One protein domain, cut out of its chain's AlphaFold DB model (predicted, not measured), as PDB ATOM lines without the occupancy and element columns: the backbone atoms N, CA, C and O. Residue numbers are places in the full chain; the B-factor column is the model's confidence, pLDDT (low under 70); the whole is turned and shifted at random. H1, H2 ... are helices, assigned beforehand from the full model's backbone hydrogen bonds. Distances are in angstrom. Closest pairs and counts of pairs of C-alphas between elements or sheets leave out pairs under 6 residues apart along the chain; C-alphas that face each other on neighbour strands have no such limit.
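AT A GLANCE: This is residues 4 to 86 of the 89 residues of an uncharacterized protein of Acinetobacter tandoii DSM 14970 = CIP 107469 (UniProt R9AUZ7). A long straight helix, H1, sticks out like a handle from a small compact head, in which H2 and H4 pack on each other at a slant and the short H3 packs on H4. H1 touches no other helix, and a long loop joins it to the head, where a second long loop, residues 61 to 72, runs from H3 to H4. The printed part has 83 residues with four named helices, in the order H1, H2, H3, H4, and no named strand; the class is all helix. The whole is extended, with a radius of gyration of the C-alphas of 20.0 A, and H1 makes much of its length: the C-alphas span 65 by 26 by 17 A.

IN THESE COORDINATES: H1 holds residues 4 to 26 and is the longest helix, 33.8 A from first to last C-alpha, beginning at C-alpha 4 at (110.854, 134.206, 188.106) and ending at C-alpha 26 at (135.358, 157.201, 184.087). H2 holds residues 41 to 51 and is 15.1 A long. H3, residues 57 to 60, is 5.6 A long. H4, residues 73 to 85, is 18.4 A long and ends at C-alpha 85 at (139.177, 177.557, 171.922).

HOW THE PARTS SIT: H1 stands free with residues 4 to 26, and it is apart from H2, H3 and H4. H2 and H4 touch, with 32 pairs of C-alphas within 8 A; the closest C-alphas are those of Gln 42 and Gly 78, 3.9 A apart. Their lines stand at a steep tilt of 48 degrees, and they run the same way. H3 and H4 touch, with the C-alphas of Ile 57 and Glu 80 closest at 5.5 A. H2 and H3 are close but not clearly touching; their closest C-alphas, those of Ala 49 and Cys 60, are 7.2 A apart. In H1 and H2 every O i to N i+4 pair is within hydrogen-bond range, in H4 7 of 9 are, and H3 is too short for such a pair.

THE WHOLE: The two C-alphas farthest apart are those of Thr 4 and Lys 55, at 66.0 A. Without the free residues 4 to 26, the body of 60 residues spans 35 by 25 by 17 A, with a radius of gyration of 10.9 A. The printed part has no cut. The links from H1 to H2, 14 residues, and from H3 to H4, 12 residues, are long, and the link from H2 to H3, 5 residues, is tight. The mean pLDDT of the printed part is 83.7; residues 23 to 27, residues 62 to 70 and residue 86 are under 70.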
ATOM      1  N   THR A   4     110.175 133.351 187.126       80.19
ATOM      2  CA  THR A   4     110.854 134.206 188.106       80.19
ATOM      3  C   THR A   4     112.377 134.159 187.957       80.19
ATOM      4  O   THR A   4     113.025 135.196 188.007       80.19
ATOM      5  N   ARG A   5     112.966 132.987 187.675       79.81
ATOM      6  CA  ARG A   5     114.422 132.847 187.469       79.81
ATOM      7  C   ARG A   5     114.894 133.490 186.163       79.81
ATOM      8  O   ARG A   5     116.020 133.971 186.115       79.81
ATOM      9  N   ILE A   6     114.043 133.522 185.133       83.12
ATOM     10  CA  ILE A   6     114.340 134.204 183.863       83.12
ATOM     11  C   ILE A   6     114.345 135.721 184.078       83.12
ATOM     12  O   ILE A   6     115.306 136.385 183.702       83.12
ATOM     13  N   ILE A   7     113.316 136.256 184.740       84.31
ATOM     14  CA  ILE A   7     113.197 137.696 185.017       84.31
ATOM     15  C   ILE A   7     114.371 138.179 185.876       84.31
ATOM     16  O   ILE A   7     115.002 139.182 185.549       84.31
ATOM     17  N   THR A   8     114.728 137.438 186.929       85.25
ATOM     18  CA  THR A   8     115.886 137.781 187.766       85.25
ATOM     19  C   THR A   8     117.194 137.756 186.971       85.25
ATOM     20  O   THR A   8     118.014 138.653 187.135       85.25
ATOM     21  N   GLY A   9     117.378 136.784 186.070       86.25
ATOM     22  CA  GLY A   9     118.558 136.723 185.203       86.25
ATOM     23  C   GLY A   9     118.688 137.936 184.276       86.25
ATOM     24  O   GLY A   9     119.774 138.496 184.148       86.25
ATOM     25  N   ILE A  10     117.575 138.385 183.689       87.69
ATOM     26  CA  ILE A  10     117.540 139.564 182.811       87.69
ATOM     27  C   ILE A  10     117.890 140.840 183.589       87.69
ATOM     28  O   ILE A  10     118.711 141.633 183.133       87.69
ATOM     29  N   ILE A  11     117.318 141.024 184.784       88.25
ATOM     30  CA  ILE A  11     117.596 142.197 185.630       88.25
ATOM     31  C   ILE A  11     119.084 142.263 185.994       88.25
ATOM     32  O   ILE A  11     119.703 143.319 185.873       88.25
ATOM     33  N   ILE A  12     119.680 141.134 186.388       88.19
ATOM     34  CA  ILE A  12     121.108 141.073 186.729       88.19
ATOM     35  C   ILE A  12     121.971 141.430 185.511       88.19
ATOM     36  O   ILE A  12     122.907 142.215 185.642       88.19
ATOM     37  N   ALA A  13     121.640 140.920 184.320       86.38
ATOM     38  CA  ALA A  13     122.381 141.231 183.099       86.38
ATOM     39  C   ALA A  13     122.367 142.737 182.762       86.38
ATOM     40  O   ALA A  13     123.401 143.299 182.391       86.38
ATOM     41  N   PHE A  14     121.230 143.416 182.949       86.56
ATOM     42  CA  PHE A  14     121.138 144.868 182.753       86.56
ATOM     43  C   PHE A  14     121.957 145.664 183.776       86.56
ATOM     44  O   PHE A  14     122.612 146.639 183.414       86.56
ATOM     45  N   ILE A  15     121.982 145.239 185.042       87.12
ATOM     46  CA  ILE A  15     122.779 145.909 186.081       87.12
ATOM     47  C   ILE A  15     124.279 145.768 185.790       87.12
ATOM     48  O   ILE A  15     125.015 146.751 185.860       87.12
ATOM     49  N   VAL A  16     124.741 144.568 185.419       85.62
ATOM     50  CA  VAL A  16     126.164 144.324 185.123       85.62
ATOM     51  C   VAL A  16     126.629 145.123 183.903       85.62
ATOM     52  O   VAL A  16     127.688 145.748 183.952       85.62
ATOM     53  N   THR A  17     125.836 145.158 182.829       78.50
ATOM     54  CA  THR A  17     126.172 145.941 181.625       78.50
ATOM     55  C   THR A  17     126.199 147.447 181.901       78.50
ATOM     56  O   THR A  17     127.119 148.130 181.449       78.50
ATOM     57  N   GLY A  18     125.263 147.956 182.710       79.50
ATOM     58  CA  GLY A  18     125.245 149.354 183.146       79.50
ATOM     59  C   GLY A  18     126.474 149.751 183.972       79.50
ATOM     60  O   GLY A  18     127.094 150.777 183.692       79.50
ATOM     61  N   LEU A  19     126.881 148.925 184.946       80.06
ATOM     62  CA  LEU A  19     128.092 149.186 185.740       80.06
ATOM     63  C   LEU A  19     129.366 149.160 184.890       80.06
ATOM     64  O   LEU A  19     130.265 149.970 185.112       80.06
ATOM     65  N   TRP A  20     129.470 148.243 183.929       76.62
ATOM     66  CA  TRP A  20     130.652 148.148 183.072       76.62
ATOM     67  C   TRP A  20     130.806 149.388 182.177       76.62
ATOM     68  O   TRP A  20     131.880 149.987 182.138       76.62
ATOM     69  N   ALA A  21     129.714 149.847 181.553       76.06
ATOM     70  CA  ALA A  21     129.714 151.068 180.745       76.06
ATOM     71  C   ALA A  21     130.057 152.328 181.566       76.06
ATOM     72  O   ALA A  21     130.829 153.176 181.112       76.06
ATOM     73  N   ALA A  22     129.541 152.441 182.794       71.50
ATOM     74  CA  ALA A  22     129.844 153.566 183.680       71.50
ATOM     75  C   ALA A  22     131.327 153.610 184.093       71.50
ATOM     76  O   ALA A  22     131.928 154.686 184.099       71.50
ATOM     77  N   ASN A  23     131.939 152.459 184.389       65.50
ATOM     78  CA  ASN A  23     133.366 152.374 184.720       65.50
ATOM     79  C   ASN A  23     134.266 152.673 183.511       65.50
ATOM     80  O   ASN A  23     135.248 153.395 183.651       65.50
ATOM     81  N   ALA A  24     133.903 152.198 182.315       64.19
ATOM     82  CA  ALA A  24     134.632 152.515 181.086       64.19
ATOM     83  C   ALA A  24     134.638 154.026 180.786       64.19
ATOM     84  O   ALA A  24     135.628 154.565 180.302       64.19
ATOM     85  N   SER A  25     133.549 154.729 181.114       60.34
ATOM     86  CA  SER A  25     133.447 156.174 180.886       60.34
ATOM     87  C   SER A  25     134.313 157.017 181.832       60.34
ATOM     88  O   SER A  25     134.789 158.076 181.420       60.34
ATOM     89  N   GLN A  26     134.539 156.538 183.063       57.31
ATOM     90  CA  GLN A  26     135.358 157.201 184.087       57.31
ATOM     91  C   GLN A  26     136.864 156.993 183.879       57.31
ATOM     92  O   GLN A  26     137.656 157.782 184.378       57.31
ATOM     93  N   ALA A  27     137.265 155.964 183.130       60.66
ATOM     94  CA  ALA A  27     138.673 155.659 182.879       60.66
ATOM     95  C   ALA A  27     139.335 156.560 181.819       60.66
ATOM     96  O   ALA A  27     140.538 156.444 181.596       60.66
ATOM     97  N   ARG A  28     138.580 157.452 181.161       70.06
ATOM     98  CA  ARG A  28     139.149 158.411 180.208       70.06
ATOM     99  C   ARG A  28     139.864 159.520 180.973       70.06
ATOM    100  O   ARG A  28     139.219 160.436 181.479       70.06
ATOM    101  N   ASN A  29     141.187 159.420 181.061       86.12
ATOM    102  CA  ASN A  29     142.030 160.514 181.529       86.12
ATOM    103  C   ASN A  29     141.948 161.643 180.506       86.12
ATOM    104  O   ASN A  29     142.504 161.529 179.422       86.12
ATOM    105  N   ILE A  30     141.204 162.701 180.824       90.06
ATOM    106  CA  ILE A  30     141.180 163.915 180.011       90.06
ATOM    107  C   ILE A  30     142.331 164.799 180.472       90.06
ATOM    108  O   ILE A  30     142.379 165.191 181.638       90.06
ATOM    109  N   ASP A  31     143.230 165.126 179.555       91.00
ATOM    110  CA  ASP A  31     144.308 166.063 179.813       91.00
ATOM    111  C   ASP A  31     143.718 167.485 179.975       91.00
ATOM    112  O   ASP A  31     142.951 167.951 179.122       91.00
ATOM    113  N   PRO A  32     144.015 168.192 181.081       90.06
ATOM    114  CA  PRO A  32     143.433 169.502 181.371       90.06
ATOM    115  C   PRO A  32     143.991 170.627 180.490       90.06
ATOM    116  O   PRO A  32     143.402 171.708 180.428       90.06
ATOM    117  N   GLU A  33     145.126 170.412 179.830       91.00
ATOM    118  CA  GLU A  33     145.790 171.383 178.976       91.00
ATOM    119  C   GLU A  33     145.169 171.432 177.577       91.00
ATOM    120  O   GLU A  33     144.958 172.529 177.041       91.00
ATOM    121  N   CYS A  34     144.845 170.268 177.009       91.31
ATOM    122  CA  CYS A  34     144.227 170.135 175.689       91.31
ATOM    123  C   CYS A  34     142.710 169.872 175.745       91.31
ATOM    124  O   CYS A  34     141.992 170.160 174.786       91.31
ATOM    125  N   GLY A  35     142.176 169.378 176.865       90.06
ATOM    126  CA  GLY A  35     140.758 169.045 177.034       90.06
ATOM    127  C   GLY A  35     140.292 167.883 176.151       90.06
ATOM    128  O   GLY A  35     139.133 167.868 175.731       90.06
ATOM    129  N   PHE A  36     141.204 166.963 175.837       92.50
ATOM    130  CA  PHE A  36     140.978 165.706 175.123       92.50
ATOM    131  C   PHE A  36     141.565 164.549 175.935       92.50
ATOM    132  O   PHE A  36     142.208 164.776 176.954       92.50
ATOM    133  N   GLU A  37     141.319 163.311 175.513       92.06
ATOM    134  CA  GLU A  37     141.933 162.145 176.155       92.06
ATOM    135  C   GLU A  37     143.465 162.245 176.085       92.06
ATOM    136  O   GLU A  37     144.022 162.604 175.044       92.06
ATOM    137  N   ASP A  38     144.133 161.988 177.205       89.69
ATOM    138  CA  ASP A  38     145.587 162.028 177.324       89.69
ATOM    139  C   ASP A  38     146.231 161.040 176.339       89.69
ATOM    140  O   ASP A  38     145.734 159.933 176.125       89.69
ATOM    141  N   GLY A  39     147.302 161.475 175.676       88.12
ATOM    142  CA  GLY A  39     147.963 160.729 174.603       88.12
ATOM    143  C   GLY A  39     147.139 160.547 173.319       88.12
ATOM    144  O   GLY A  39     147.576 159.831 172.418       88.12
ATOM    145  N   SER A  40     145.949 161.153 173.204       91.69
ATOM    146  CA  SER A  40     145.174 161.107 171.960       91.69
ATOM    147  C   SER A  40     145.767 162.011 170.880       91.69
ATOM    148  O   SER A  40     146.294 163.086 171.153       91.69
ATOM    149  N   GLU A  41     145.567 161.628 169.620       92.50
ATOM    150  CA  GLU A  41     145.956 162.428 168.449       92.50
ATOM    151  C   GLU A  41     145.343 163.839 168.454       92.50
ATOM    152  O   GLU A  41     145.991 164.807 168.067       92.50
ATOM    153  N   GLN A  42     144.113 163.985 168.963       93.31
ATOM    154  CA  GLN A  42     143.482 165.295 169.166       93.31
ATOM    155  C   GLN A  42     144.258 166.151 170.169       93.31
ATOM    156  O   GLN A  42     144.458 167.345 169.941       93.31
ATOM    157  N   CYS A  43     144.690 165.548 171.279       93.69
ATOM    158  CA  CYS A  43     145.493 166.240 172.274       93.69
ATOM    159  C   CYS A  43     146.851 166.646 171.695       93.69
ATOM    160  O   CYS A  43     147.245 167.804 171.824       93.69
ATOM    161  N   HIS A  44     147.515 165.740 170.971       92.56
ATOM    162  CA  HIS A  44     148.782 166.022 170.297       92.56
ATOM    163  C   HIS A  44     148.662 167.185 169.310       92.56
ATOM    164  O   HIS A  44     149.465 168.112 169.379       92.56
ATOM    165  N   GLY A  45     147.629 167.201 168.463       92.75
ATOM    166  CA  GLY A  45     147.398 168.301 167.525       92.75
ATOM    167  C   GLY A  45     147.177 169.643 168.225       92.75
ATOM    168  O   GLY A  45     147.770 170.656 167.850       92.75
ATOM    169  N   TYR A  46     146.366 169.662 169.287       94.69
ATOM    170  CA  TYR A  46     146.125 170.875 170.074       94.69
ATOM    171  C   TYR A  46     147.415 171.397 170.725       94.69
ATOM    172  O   TYR A  46     147.709 172.595 170.675       94.69
ATOM    173  N   LEU A  47     148.189 170.502 171.346       93.00
ATOM    174  CA  LEU A  47     149.441 170.846 172.019       93.00
ATOM    175  C   LEU A  47     150.519 171.277 171.022       93.00
ATOM    176  O   LEU A  47     151.243 172.228 171.305       93.00
ATOM    177  N   TYR A  48     150.570 170.670 169.836       91.31
ATOM    178  CA  TYR A  48     151.432 171.107 168.740       91.31
ATOM    179  C   TYR A  48     151.152 172.571 168.375       91.31
ATOM    180  O   TYR A  48     152.075 173.387 168.396       91.31
ATOM    181  N   ALA A  49     149.886 172.947 168.159       92.62
ATOM    182  CA  ALA A  49     149.521 174.334 167.863       92.62
ATOM    183  C   ALA A  49     149.913 175.301 168.994       92.62
ATOM    184  O   ALA A  49     150.421 176.405 168.759       92.62
ATOM    185  N   LYS A  50     149.696 174.873 170.244       93.00
ATOM    186  CA  LYS A  50     150.005 175.651 171.447       93.00
ATOM    187  C   LYS A  50     151.505 175.881 171.626       93.00
ATOM    188  O   LYS A  50     151.911 177.026 171.836       93.00
ATOM    189  N   TYR A  51     152.312 174.824 171.574       92.69
ATOM    190  CA  TYR A  51     153.744 174.875 171.870       92.69
ATOM    191  C   TYR A  51     154.565 175.453 170.720       92.69
ATOM    192  O   TYR A  51     155.505 176.199 170.985       92.69
ATOM    193  N   ASN A  52     154.154 175.228 169.468       89.88
ATOM    194  CA  ASN A  52     154.762 175.878 168.302       89.88
ATOM    195  C   ASN A  52     154.247 177.305 168.074       89.88
ATOM    196  O   ASN A  52     154.713 178.003 167.178       89.88
ATOM    197  N   GLN A  53     153.311 177.774 168.908       91.69
ATOM    198  CA  GLN A  53     152.774 179.136 168.869       91.69
ATOM    199  C   GLN A  53     152.263 179.546 167.482       91.69
ATOM    200  O   GLN A  53     152.449 180.702 167.064       91.69
ATOM    201  N   LEU A  54     151.610 178.598 166.803       91.25
ATOM    202  CA  LEU A  54     151.048 178.795 165.475       91.25
ATOM    203  C   LEU A  54     150.126 180.024 165.461       91.25
ATOM    204  O   LEU A  54     149.459 180.353 166.450       91.25
ATOM    205  N   LYS A  55     150.135 180.742 164.341       90.38
ATOM    206  CA  LYS A  55     149.452 182.025 164.141       90.38
ATOM    207  C   LYS A  55     148.083 181.868 163.499       90.38
ATOM    208  O   LYS A  55     147.213 182.692 163.772       90.38
ATOM    209  N   SER A  56     147.880 180.833 162.691       91.50
ATOM    210  CA  SER A  56     146.599 180.552 162.044       91.50
ATOM    211  C   SER A  56     146.351 179.054 161.885       91.50
ATOM    212  O   SER A  56     147.268 178.241 161.980       91.50
ATOM    213  N   ILE A  57     145.083 178.720 161.625       90.75
ATOM    214  CA  ILE A  57     144.615 177.360 161.325       90.75
ATOM    215  C   ILE A  57     145.339 176.767 160.111       90.75
ATOM    216  O   ILE A  57     145.623 175.575 160.106       90.75
ATOM    217  N   ASP A  58     145.675 177.593 159.118       89.38
ATOM    218  CA  ASP A  58     146.328 177.132 157.887       89.38
ATOM    219  C   ASP A  58     147.667 176.430 158.169       89.38
ATOM    220  O   ASP A  58     148.049 175.521 157.445       89.38
ATOM    221  N   GLN A  59     148.317 176.763 159.290       89.38
ATOM    222  CA  GLN A  59     149.592 176.170 159.696       89.38
ATOM    223  C   GLN A  59     149.470 174.768 160.310       89.38
ATOM    224  O   GLN A  59     150.477 174.164 160.667       89.38
ATOM    225  N   CYS A  60     148.256 174.235 160.466       88.19
ATOM    226  CA  CYS A  60     148.035 172.890 160.999       88.19
ATOM    227  C   CYS A  60     148.379 171.760 160.011       88.19
ATOM    228  O   CYS A  60     148.523 170.621 160.449       88.19
ATOM    229  N   ASP A  61     148.487 172.054 158.709       82.56
ATOM    230  CA  ASP A  61     148.856 171.092 157.648       82.56
ATOM    231  C   ASP A  61     150.182 171.478 156.950       82.56
ATOM    232  O   ASP A  61     150.571 170.843 155.973       82.56
ATOM    233  N   ASP A  62     150.889 172.506 157.444       69.94
ATOM    234  CA  ASP A  62     152.109 173.039 156.808       69.94
ATOM    235  C   ASP A  62     153.333 172.110 156.982       69.94
ATOM    236  O   ASP A  62     154.177 172.043 156.092       69.94
ATOM    237  N   ASP A  63     153.403 171.336 158.075       65.00
ATOM    238  CA  ASP A  63     154.515 170.410 158.381       65.00
ATOM    239  C   ASP A  63     154.231 168.957 157.948       65.00
ATOM    240  O   ASP A  63     154.801 168.001 158.474       65.00
ATOM    241  N   LYS A  64     153.352 168.753 156.960       61.97
ATOM    242  CA  LYS A  64     152.987 167.421 156.435       61.97
ATOM    243  C   LYS A  64     154.169 166.592 155.920       61.97
ATOM    244  O   LYS A  64     154.057 165.374 155.786       61.97
ATOM    245  N   ASP A  65     155.281 167.259 155.636       59.22
ATOM    246  CA  ASP A  65     156.511 166.655 155.145       59.22
ATOM    247  C   ASP A  65     157.491 166.259 156.266       59.22
ATOM    248  O   ASP A  65     158.571 165.758 155.952       59.22
ATOM    249  N   ASP A  66     157.148 166.448 157.550       64.88
ATOM    250  CA  ASP A  66     157.949 165.943 158.670       64.88
ATOM    251  C   ASP A  66     157.745 164.421 158.824       64.88
ATOM    252  O   ASP A  66     156.677 163.971 159.255       64.88
ATOM    253  N   PRO A  67     158.754 163.590 158.495       62.16
ATOM    254  CA  PRO A  67     158.638 162.138 158.582       62.16
ATOM    255  C   PRO A  67     158.486 161.622 160.022       62.16
ATOM    256  O   PRO A  67     158.113 160.460 160.201       62.16
ATOM    257  N   GLU A  68     158.768 162.440 161.043       65.12
ATOM    258  CA  GLU A  68     158.553 162.090 162.451       65.12
ATOM    259  C   GLU A  68     157.109 162.357 162.905       65.12
ATOM    260  O   GLU A  68     156.644 161.757 163.879       65.12
ATOM    261  N   MET A  69     156.363 163.193 162.176       64.06
ATOM    262  CA  MET A  69     155.006 163.592 162.531       64.06
ATOM    263  C   MET A  69     153.977 162.798 161.715       64.06
ATOM    264  O   MET A  69     153.755 163.028 160.529       64.06
ATOM    265  N   GLN A  70     153.291 161.846 162.356       67.25
ATOM    266  CA  GLN A  70     152.172 161.117 161.738       67.25
ATOM    267  C   GLN A  70     150.911 161.996 161.678       67.25
ATOM    268  O   GLN A  70     149.916 161.732 162.357       67.25
ATOM    269  N   ILE A  71     150.945 163.048 160.855       78.44
ATOM    270  CA  ILE A  71     149.815 163.959 160.667       78.44
ATOM    271  C   ILE A  71     148.651 163.188 160.040       78.44
ATOM    272  O   ILE A  71     148.657 162.798 158.871       78.44
ATOM    273  N   ASN A  72     147.620 162.959 160.846       86.19
ATOM    274  CA  ASN A  72     146.367 162.349 160.429       86.19
ATOM    275  C   ASN A  72     145.204 163.329 160.643       86.19
ATOM    276  O   ASN A  72     145.330 164.376 161.275       86.19
ATOM    277  N   LYS A  73     144.020 162.982 160.132       90.31
ATOM    278  CA  LYS A  73     142.841 163.856 160.220       90.31
ATOM    279  C   LYS A  73     142.453 164.220 161.663       90.31
ATOM    280  O   LYS A  73     141.939 165.309 161.892       90.31
ATOM    281  N   VAL A  74     142.669 163.315 162.620       92.44
ATOM    282  CA  VAL A  74     142.331 163.523 164.038       92.44
ATOM    283  C   VAL A  74     143.304 164.516 164.676       92.44
ATOM    284  O   VAL A  74     142.873 165.394 165.423       92.44
ATOM    285  N   PHE A  75     144.582 164.436 164.310       92.56
ATOM    286  CA  PHE A  75     145.597 165.418 164.683       92.56
ATOM    287  C   PHE A  75     145.247 166.821 164.172       92.56
ATOM    288  O   PHE A  75     145.183 167.761 164.966       92.56
ATOM    289  N   ILE A  76     144.933 166.965 162.878       92.31
ATOM    290  CA  ILE A  76     144.575 168.269 162.287       92.31
ATOM    291  C   ILE A  76     143.365 168.876 163.010       92.31
ATOM    292  O   ILE A  76     143.402 170.038 163.399       92.31
ATOM    293  N   GLN A  77     142.332 168.077 163.298       93.69
ATOM    294  CA  GLN A  77     141.175 168.532 164.083       93.69
ATOM    295  C   GLN A  77     141.559 169.019 165.487       93.69
ATOM    296  O   GLN A  77     141.007 170.004 165.981       93.69
ATOM    297  N   GLY A  78     142.501 168.333 166.139       93.88
ATOM    298  CA  GLY A  78     143.081 168.767 167.407       93.88
ATOM    299  C   GLY A  78     143.748 170.138 167.288       93.88
ATOM    300  O   GLY A  78     143.442 171.041 168.068       93.88
ATOM    301  N   CYS A  79     144.592 170.315 166.270       93.88
ATOM    302  CA  CYS A  79     145.289 171.568 165.984       93.88
ATOM    303  C   CYS A  79     144.320 172.723 165.697       93.88
ATOM    304  O   CYS A  79     144.389 173.765 166.349       93.88
ATOM    305  N   GLU A  80     143.337 172.524 164.818       94.12
ATOM    306  CA  GLU A  80     142.289 173.508 164.518       94.12
ATOM    307  C   GLU A  80     141.523 173.932 165.779       94.12
ATOM    308  O   GLU A  80     141.223 175.113 165.984       94.12
ATOM    309  N   SER A  81     141.240 172.977 166.671       94.69
ATOM    310  CA  SER A  81     140.475 173.241 167.890       94.69
ATOM    311  C   SER A  81     141.170 174.212 168.851       94.69
ATOM    312  O   SER A  81     140.482 174.906 169.606       94.69
ATOM    313  N   TYR A  82     142.502 174.334 168.798       93.94
ATOM    314  CA  TYR A  82     143.248 175.331 169.568       93.94
ATOM    315  C   TYR A  82     142.830 176.758 169.205       93.94
ATOM    316  O   TYR A  82     142.607 177.572 170.100       93.94
ATOM    317  N   PHE A  83     142.632 177.045 167.920       92.25
ATOM    318  CA  PHE A  83     142.228 178.366 167.432       92.25
ATOM    319  C   PHE A  83     140.745 178.666 167.637       92.25
ATOM    320  O   PHE A  83     140.359 179.825 167.734       92.25
ATOM    321  N   VAL A  84     139.907 177.633 167.745       88.56
ATOM    322  CA  VAL A  84     138.496 177.796 168.127       88.56
ATOM    323  C   VAL A  84     138.373 178.082 169.629       88.56
ATOM    324  O   VAL A  84     137.535 178.880 170.047       88.56
ATOM    325  N   ARG A  85     139.204 177.430 170.454       79.88
ATOM    326  CA  ARG A  85     139.177 177.557 171.922       79.88
ATOM    327  C   ARG A  85     139.943 178.773 172.441       79.88
ATOM    328  O   ARG A  85     139.554 179.320 173.472       79.88
ATOM    329  N   LYS A  86     141.000 179.222 171.760       64.38
ATOM    330  CA  LYS A  86     141.597 180.536 172.013       64.38
ATOM    331  C   LYS A  86     140.778 181.597 171.278       64.38
ATOM    332  O   LYS A  86     140.887 181.676 170.059       64.38
TER     333      LYS A  86